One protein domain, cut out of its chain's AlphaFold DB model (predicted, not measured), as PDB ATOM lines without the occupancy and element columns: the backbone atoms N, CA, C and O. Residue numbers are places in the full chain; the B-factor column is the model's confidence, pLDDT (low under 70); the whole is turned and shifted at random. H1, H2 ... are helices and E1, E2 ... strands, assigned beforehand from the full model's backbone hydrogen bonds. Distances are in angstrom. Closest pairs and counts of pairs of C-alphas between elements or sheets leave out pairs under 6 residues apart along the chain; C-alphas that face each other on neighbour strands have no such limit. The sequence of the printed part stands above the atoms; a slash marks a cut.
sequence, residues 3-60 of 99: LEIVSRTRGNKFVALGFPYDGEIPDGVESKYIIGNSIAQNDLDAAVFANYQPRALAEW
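This is residues 3 to 60 of the 99 residues of an uncharacterized protein of Oidiodendron maius Zn (UniProt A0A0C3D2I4). A small head at one end holds H1, the two parallel strands E1 and E2 and the loop between them; from it the chain runs through short H2 to H3 at the other end. Residues 50 to 60 stick out. The 58 printed residues, class mixed, hold three helices and two strands, ordered H1 E1 E2 H2 H3, in an extended rod of 47 by 23 by 17 A, radius of gyration of the C-alphas 17.4 A.

The closest C-alphas of H1, residues 3 to 7, and E1, residues 14 to 17, are Leu 3 and Val 15, 6.7 A apart. E1 and E2, residues 30 to 33, are parallel at 19 degrees, with N 15 and O 30 2.9 A apart, within hydrogen-bond range. H2, residues 36 to 41, and H3, residues 44 to 58, are close but not clearly touching, about perpendicular at 73 degrees; their closest C-alphas, Ile 39 and Asp 45, are 5.5 A apart. Every O i to N i+4 pair is within range in H1, 0 of 2 in H2, with 3 of 3 O i to N i+3 pairs, and 6 of 11 in H3.

H1 begins at C-alpha 3 (-51.640, 13.512, -36.979) and spans 6.2 A, E1 9.8 A, E2 10.6 A, H2 10.5 A. H3 spans 20.0 A to C-alpha 58 (-12.838, 25.056, -40.408).

The C-alphas farthest apart, Asp 27 and Ala 58, are 49.1 A apart. The link E1 to E2 is long. The printed part has no cut, and no printed residue is under pLDDT 70.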
ATOM      1  N   LEU A   3     -50.933  14.800 -37.035       93.50
ATOM      2  CA  LEU A   3     -51.640  13.512 -36.979       93.50
ATOM      3  C   LEU A   3     -53.110  13.619 -37.422       93.50
ATOM      4  O   LEU A   3     -53.570  12.831 -38.243       93.50
ATOM      5  N   GLU A   4     -53.824  14.645 -36.955       93.25
ATOM      6  CA  GLU A   4     -55.230  14.880 -37.313       93.25
ATOM      7  C   GLU A   4     -55.403  15.411 -38.741       93.25
ATOM      8  O   GLU A   4     -56.435  15.227 -39.379       93.25
ATOM      9  N   ILE A   5     -54.384  16.075 -39.282       93.88
ATOM     10  CA  ILE A   5     -54.397  16.464 -40.693       93.88
ATOM     11  C   ILE A   5     -54.270  15.203 -41.555       93.88
ATOM     12  O   ILE A   5     -55.057  15.017 -42.481       93.88
ATOM     13  N   VAL A   6     -53.331  14.312 -41.220       95.75
ATOM     14  CA  VAL A   6     -53.085  13.056 -41.948       95.75
ATOM     15  C   VAL A   6     -54.277  12.100 -41.862       95.75
ATOM     16  O   VAL A   6     -54.596  11.458 -42.867       95.75
ATOM     17  N   SER A   7     -55.003  12.057 -40.737       95.56
ATOM     18  CA  SER A   7     -56.204  11.216 -40.576       95.56
ATOM     19  C   SER A   7     -57.276  11.496 -41.645       95.56
ATOM     20  O   SER A   7     -57.962  10.571 -42.092       95.56
ATOM     21  N   ARG A   8     -57.348  12.740 -42.134       95.75
ATOM     22  CA  ARG A   8     -58.307  13.222 -43.146       95.75
ATOM     23  C   ARG A   8     -57.812  13.093 -44.591       95.75
ATOM     24  O   ARG A   8     -58.540  13.437 -45.522       95.75
ATOM     25  N   THR A   9     -56.589  12.609 -44.800       95.56
ATOM     26  CA  THR A   9     -56.020  12.397 -46.140       95.56
ATOM     27  C   THR A   9     -56.349  11.007 -46.697       95.56
ATOM     28  O   THR A   9     -56.765  10.101 -45.972       95.56
ATOM     29  N   ARG A  10     -56.186  10.835 -48.014       94.94
ATOM     30  CA  ARG A  10     -56.270   9.531 -48.694       94.94
ATOM     31  C   ARG A  10     -54.865   8.945 -48.869       94.94
ATOM     32  O   ARG A  10     -53.934   9.695 -49.140       94.94
ATOM     33  N   GLY A  11     -54.741   7.618 -48.808       93.50
ATOM     34  CA  GLY A  11     -53.476   6.895 -48.997       93.50
ATOM     35  C   GLY A  11     -52.859   6.408 -47.685       93.50
ATOM     36  O   GLY A  11     -53.570   6.229 -46.697       93.50
ATOM     37  N   ASN A  12     -51.544   6.173 -47.693       94.56
ATOM     38  CA  ASN A  12     -50.804   5.703 -46.520       94.56
ATOM     39  C   ASN A  12     -50.751   6.798 -45.450       94.56
ATOM     40  O   ASN A  12     -50.236   7.890 -45.694       94.56
ATOM     41  N   LYS A  13     -51.259   6.491 -44.259       96.31
ATOM     42  CA  LYS A  13     -51.346   7.427 -43.137       96.31
ATOM     43  C   LYS A  13     -50.237   7.126 -42.136       96.31
ATOM     44  O   LYS A  13     -50.439   6.358 -41.205       96.31
ATOM     45  N   PHE A  14     -49.065   7.716 -42.348       95.81
ATOM     46  CA  PHE A  14     -47.909   7.559 -41.465       95.81
ATOM     47  C   PHE A  14     -47.293   8.915 -41.111       95.81
ATOM     48  O   PHE A  14     -47.118   9.762 -41.990       95.81
ATOM     49  N   VAL A  15     -46.928   9.113 -39.841       94.50
ATOM     50  CA  VAL A  15     -46.249  10.327 -39.358       94.50
ATOM     51  C   VAL A  15     -44.963   9.972 -38.608       94.50
ATOM     52  O   VAL A  15     -44.984   9.267 -37.600       94.50
ATOM     53  N   ALA A  16     -43.834  10.514 -39.067       94.06
ATOM     54  CA  ALA A  16     -42.591  10.505 -38.304       94.06
ATOM     55  C   ALA A  16     -42.604  11.645 -37.276       94.06
ATOM     56  O   ALA A  16     -42.824  12.804 -37.630       94.06
ATOM     57  N   LEU A  17     -42.369  11.320 -36.007       91.88
ATOM     58  CA  LEU A  17     -42.377  12.277 -34.907       91.88
ATOM     59  C   LEU A  17     -40.940  12.665 -34.547       91.88
ATOM     60  O   LEU A  17     -40.085  11.797 -34.368       91.88
ATOM     61  N   GLY A  18     -40.686  13.970 -34.420       87.75
ATOM     62  CA  GLY A  18     -39.404  14.512 -33.947       87.75
ATOM     63  C   GLY A  18     -39.295  14.609 -32.422       87.75
ATOM     64  O   GLY A  18     -38.211  14.850 -31.907       87.75
ATOM     65  N   PHE A  19     -40.403  14.402 -31.709       84.50
ATOM     66  CA  PHE A  19     -40.490  14.379 -30.250       84.50
ATOM     67  C   PHE A  19     -41.472  13.283 -29.818       84.50
ATOM     68  O   PHE A  19     -42.342  12.916 -30.618       84.50
ATOM     69  N   PRO A  20     -41.364  12.758 -28.584       86.25
ATOM     70  CA  PRO A  20     -42.382  11.873 -28.037       86.25
ATOM     71  C   PRO A  20     -43.752  12.555 -28.083       86.25
ATOM     72  O   PRO A  20     -43.881  13.714 -27.691       86.25
ATOM     73  N   TYR A  21     -44.757  11.842 -28.585       88.81
ATOM     74  CA  TYR A  21     -46.142  12.294 -28.577       88.81
ATOM     75  C   TYR A  21     -46.887  11.553 -27.470       88.81
ATOM     76  O   TYR A  21     -46.862  10.325 -27.428       88.81
ATOM     77  N   ASP A  22     -47.497  12.304 -26.561       90.19
ATOM     78  CA  ASP A  22     -48.169  11.814 -25.355       90.19
ATOM     79  C   ASP A  22     -49.702  11.758 -25.488       90.19
ATOM     80  O   ASP A  22     -50.381  11.295 -24.574       90.19
ATOM     81  N   GLY A  23     -50.254  12.207 -26.619       90.69
ATOM     82  CA  GLY A  23     -51.686  12.143 -26.907       90.69
ATOM     83  C   GLY A  23     -52.118  10.901 -27.692       90.69
ATOM     84  O   GLY A  23     -51.329  10.010 -28.007       90.69
ATOM     85  N   GLU A  24     -53.403  10.860 -28.044       93.06
ATOM     86  CA  GLU A  24     -53.989   9.762 -28.814       93.06
ATOM     87  C   GLU A  24     -53.658   9.867 -30.305       93.06
ATOM     88  O   GLU A  24     -53.794  10.917 -30.940       93.06
ATOM     89  N   ILE A  25     -53.238   8.743 -30.884       94.06
ATOM     90  CA  ILE A  25     -53.038   8.617 -32.326       94.06
ATOM     91  C   ILE A  25     -54.406   8.317 -32.960       94.06
ATOM     92  O   ILE A  25     -55.033   7.338 -32.559       94.06
ATOM     93  N   PRO A  26     -54.876   9.110 -33.945       95.62
ATOM     94  CA  PRO A  26     -56.155   8.859 -34.603       95.62
ATOM     95  C   PRO A  26     -56.227   7.481 -35.269       95.62
ATOM     96  O   PRO A  26     -55.242   7.008 -35.844       95.62
ATOM     97  N   ASP A  27     -57.418   6.882 -35.278       94.62
ATOM     98  CA  ASP A  27     -57.651   5.571 -35.885       94.62
ATOM     99  C   ASP A  27     -57.168   5.500 -37.342       94.62
ATOM    100  O   ASP A  27     -57.461   6.352 -38.191       94.62
ATOM    101  N   GLY A  28     -56.420   4.437 -37.641       94.62
ATOM    102  CA  GLY A  28     -55.855   4.193 -38.967       94.62
ATOM    103  C   GLY A  28     -54.678   5.100 -39.340       94.62
ATOM    104  O   GLY A  28     -54.287   5.096 -40.507       94.62
ATOM    105  N   VAL A  29     -54.124   5.874 -38.400       96.56
ATOM    106  CA  VAL A  29     -52.844   6.579 -38.553       96.56
ATOM    107  C   VAL A  29     -51.752   5.802 -37.825       96.56
ATOM    108  O   VAL A  29     -51.884   5.463 -36.654       96.56
ATOM    109  N   GLU A  30     -50.640   5.552 -38.503       96.00
ATOM    110  CA  GLU A  30     -49.427   5.027 -37.886       96.00
ATOM    111  C   GLU A  30     -48.462   6.167 -37.548       96.00
ATOM    112  O   GLU A  30     -48.385   7.182 -38.246       96.00
ATOM    113  N   SER A  31     -47.673   6.002 -36.488       94.69
ATOM    114  CA  SER A  31     -46.588   6.935 -36.193       94.69
ATOM    115  C   SER A  31     -45.391   6.247 -35.554       94.69
ATOM    116  O   SER A  31     -45.521   5.202 -34.914       94.69
ATOM    117  N   LYS A  32     -44.206   6.833 -35.748       93.12
ATOM    118  CA  LYS A  32     -42.974   6.425 -35.063       93.12
ATOM    119  C   LYS A  32     -42.177   7.647 -34.643       93.12
ATOM    120  O   LYS A  32     -41.997   8.575 -35.429       93.12
ATOM    121  N   TYR A  33     -41.665   7.609 -33.419       90.19
ATOM    122  CA  TYR A  33     -40.737   8.604 -32.903       90.19
ATOM    123  C   TYR A  33     -39.304   8.293 -33.337       90.19
ATOM    124  O   TYR A  33     -38.831   7.164 -33.188       90.19
ATOM    125  N   ILE A  34     -38.623   9.299 -33.884       88.38
ATOM    126  CA  ILE A  34     -37.212   9.216 -34.251       88.38
ATOM    127  C   ILE A  34     -36.375   9.658 -33.053       88.38
ATOM    128  O   ILE A  34     -36.351  10.827 -32.680       88.38
ATOM    129  N   ILE A  35     -35.639   8.709 -32.483       85.56
ATOM    130  CA  ILE A  35     -34.702   8.945 -31.385       85.56
ATOM    131  C   ILE A  35     -33.381   9.440 -31.984       85.56
ATOM    132  O   ILE A  35     -32.515   8.645 -32.355       85.56
ATOM    133  N   GLY A  36     -33.230  10.758 -32.118       81.50
ATOM    134  CA  GLY A  36     -32.061  11.363 -32.772       81.50
ATOM    135  C   GLY A  36     -30.722  11.029 -32.098       81.50
ATOM    136  O   GLY A  36     -29.720  10.831 -32.779       81.50
ATOM    137  N   ASN A  37     -30.701  10.869 -30.772       84.00
ATOM    138  CA  ASN A  37     -29.490  10.525 -30.017       84.00
ATOM    139  C   ASN A  37     -29.033   9.067 -30.196       84.00
ATOM    140  O   ASN A  37     -27.948   8.726 -29.734       84.00
ATOM    141  N   SER A  38     -29.796   8.219 -30.897       87.06
ATOM    142  CA  SER A  38     -29.328   6.878 -31.292       87.06
ATOM    143  C   SER A  38     -28.087   6.925 -32.192       87.06
ATOM    144  O   SER A  38     -27.352   5.941 -32.272       87.06
ATOM    145  N   ILE A  39     -27.808   8.075 -32.821       89.44
ATOM    146  CA  ILE A  39     -26.588   8.301 -33.601       89.44
ATOM    147  C   ILE A  39     -25.320   8.081 -32.769       89.44
ATOM    148  O   ILE A  39     -24.362   7.521 -33.285       89.44
ATOM    149  N   ALA A  40     -25.352   8.419 -31.474       88.06
ATOM    150  CA  ALA A  40     -24.229   8.250 -30.552       88.06
ATOM    151  C   ALA A  40     -23.889   6.774 -30.273       88.06
ATOM    152  O   ALA A  40     -22.893   6.471 -29.624       88.06
ATOM    153  N   GLN A  41     -24.743   5.844 -30.707       90.25
ATOM    154  CA  GLN A  41     -24.610   4.409 -30.455       90.25
ATOM    155  C   GLN A  41     -24.183   3.625 -31.701       90.25
ATOM    156  O   GLN A  41     -24.223   2.396 -31.688       90.25
ATOM    157  N   ASN A  42     -23.818   4.304 -32.791       91.31
ATOM    158  CA  ASN A  42     -23.379   3.654 -34.021       91.31
ATOM    159  C   ASN A  42     -22.266   4.448 -34.725       91.31
ATOM    160  O   ASN A  42     -21.880   5.534 -34.294       91.31
ATOM    161  N   ASP A  43     -21.768   3.900 -35.831       91.31
ATOM    162  CA  ASP A  43     -20.611   4.432 -36.562       91.31
ATOM    163  C   ASP A  43     -20.824   5.844 -37.145       91.31
ATOM    164  O   ASP A  43     -19.862   6.503 -37.556       91.31
ATOM    165  N   LEU A  44     -22.067   6.343 -37.181       92.06
ATOM    166  CA  LEU A  44     -22.362   7.704 -37.630       92.06
ATOM    167  C   LEU A  44     -21.897   8.772 -36.637       92.06
ATOM    168  O   LEU A  44     -21.644   9.890 -37.080       92.06
ATOM    169  N   ASP A  45     -21.750   8.458 -35.345       93.62
ATOM    170  CA  ASP A  45     -21.271   9.418 -34.342       93.62
ATOM    171  C   ASP A  45     -19.920  10.018 -34.751       93.62
ATOM    172  O   ASP A  45     -19.801  11.212 -35.044       93.62
ATOM    173  N   ALA A  46     -18.912   9.153 -34.897       94.31
ATOM    174  CA  ALA A  46     -17.571   9.555 -35.298       94.31
ATOM    175  C   ALA A  46     -17.554  10.149 -36.712       94.31
ATOM    176  O   ALA A  46     -16.861  11.138 -36.966       94.31
ATOM    177  N   ALA A  47     -18.328   9.580 -37.643       95.25
ATOM    178  CA  ALA A  47     -18.407  10.092 -39.008       95.25
ATOM    179  C   ALA A  47     -18.889  11.554 -39.050       95.25
ATOM    180  O   ALA A  47     -18.312  12.362 -39.782       95.25
ATOM    181  N   VAL A  48     -19.903  11.904 -38.253       93.56
ATOM    182  CA  VAL A  48     -20.502  13.245 -38.231       93.56
ATOM    183  C   VAL A  48     -19.716  14.195 -37.334       93.56
ATOM    184  O   VAL A  48     -19.233  15.218 -37.823       93.56
ATOM    185  N   PHE A  49     -19.573  13.880 -36.047       92.50
ATOM    186  CA  PHE A  49     -19.122  14.844 -35.036       92.50
ATOM    187  C   PHE A  49     -17.599  14.925 -34.896       92.50
ATOM    188  O   PHE A  49     -17.083  15.987 -34.558       92.50
ATOM    189  N   ALA A  50     -16.865  13.849 -35.202       93.88
ATOM    190  CA  ALA A  50     -15.401  13.850 -35.137       93.88
ATOM    191  C   ALA A  50     -14.752  14.118 -36.505       93.88
ATOM    192  O   ALA A  50     -13.835  14.932 -36.615       93.88
ATOM    193  N   ASN A  51     -15.236  13.461 -37.563       95.44
ATOM    194  CA  ASN A  51     -14.549  13.437 -38.859       95.44
ATOM    195  C   ASN A  51     -15.061  14.494 -39.851       95.44
ATOM    196  O   ASN A  51     -14.278  15.046 -40.629       95.44
ATOM    197  N   TYR A  52     -16.368  14.771 -39.865       95.88
ATOM    198  CA  TYR A  52     -16.965  15.715 -40.812       95.88
ATOM    199  C   TYR A  52     -17.082  17.128 -40.240       95.88
ATOM    200  O   TYR A  52     -16.503  18.057 -40.806       95.88
ATOM    201  N   GLN A  53     -17.826  17.300 -39.144       95.81
ATOM    202  CA  GLN A  53     -18.244  18.611 -38.645       95.81
ATOM    203  C   GLN A  53     -17.064  19.541 -38.312       95.81
ATOM    204  O   GLN A  53     -17.093  20.678 -38.789       95.81
ATOM    205  N   PRO A  54     -15.998  19.112 -37.600       96.50
ATOM    206  CA  PRO A  54     -14.879  19.999 -37.278       96.50
ATOM    207  C   PRO A  54     -14.170  20.520 -38.532       96.50
ATOM    208  O   PRO A  54     -13.913  21.717 -38.658       96.50
ATOM    209  N   ARG A  55     -13.927  19.636 -39.511       97.44
ATOM    210  CA  ARG A  55     -13.334  20.013 -40.800       97.44
ATOM    211  C   ARG A  55     -14.260  20.934 -41.594       97.44
ATOM    212  O   ARG A  55     -13.803  21.929 -42.141       97.44
ATOM    213  N   ALA A  56     -15.553  20.622 -41.658       97.44
ATOM    214  CA  ALA A  56     -16.519  21.416 -42.410       97.44
ATOM    215  C   ALA A  56     -16.699  22.828 -41.829       97.44
ATOM    216  O   ALA A  56     -16.888  23.768 -42.597       97.44
ATOM    217  N   LEU A  57     -16.602  22.982 -40.504       96.31
ATOM    218  CA  LEU A  57     -16.570  24.284 -39.834       96.31
ATOM    219  C   LEU A  57     -15.292  25.060 -40.178       96.31
ATOM    220  O   LEU A  57     -15.378  26.214 -40.585       96.31
ATOM    221  N   ALA A  58     -14.120  24.422 -40.081       96.69
ATOM    222  CA  ALA A  58     -12.838  25.056 -40.408       96.69
ATOM    223  C   ALA A  58     -12.754  25.502 -41.882       96.69
ATOM    224  O   ALA A  58     -12.174  26.540 -42.195       96.69
ATOM    225  N   GLU A  59     -13.358  24.726 -42.785       97.50
ATOM    226  CA  GLU A  59     -13.433  25.014 -44.221       97.50
ATOM    227  C   GLU A  59     -14.628  25.906 -44.610       97.50
ATOM    228  O   GLU A  59     -14.841  26.131 -45.801       97.50
ATOM    229  N   TRP A  60     -15.433  26.385 -43.653       94.44
ATOM    230  CA  TRP A  60     -16.654  27.174 -43.901       94.44
ATOM    231  C   TRP A  60     -17.687  26.502 -44.828       94.44
ATOM    232  O   TRP A  60     -18.529  27.165 -45.434       94.44
TER     233      TRP A  60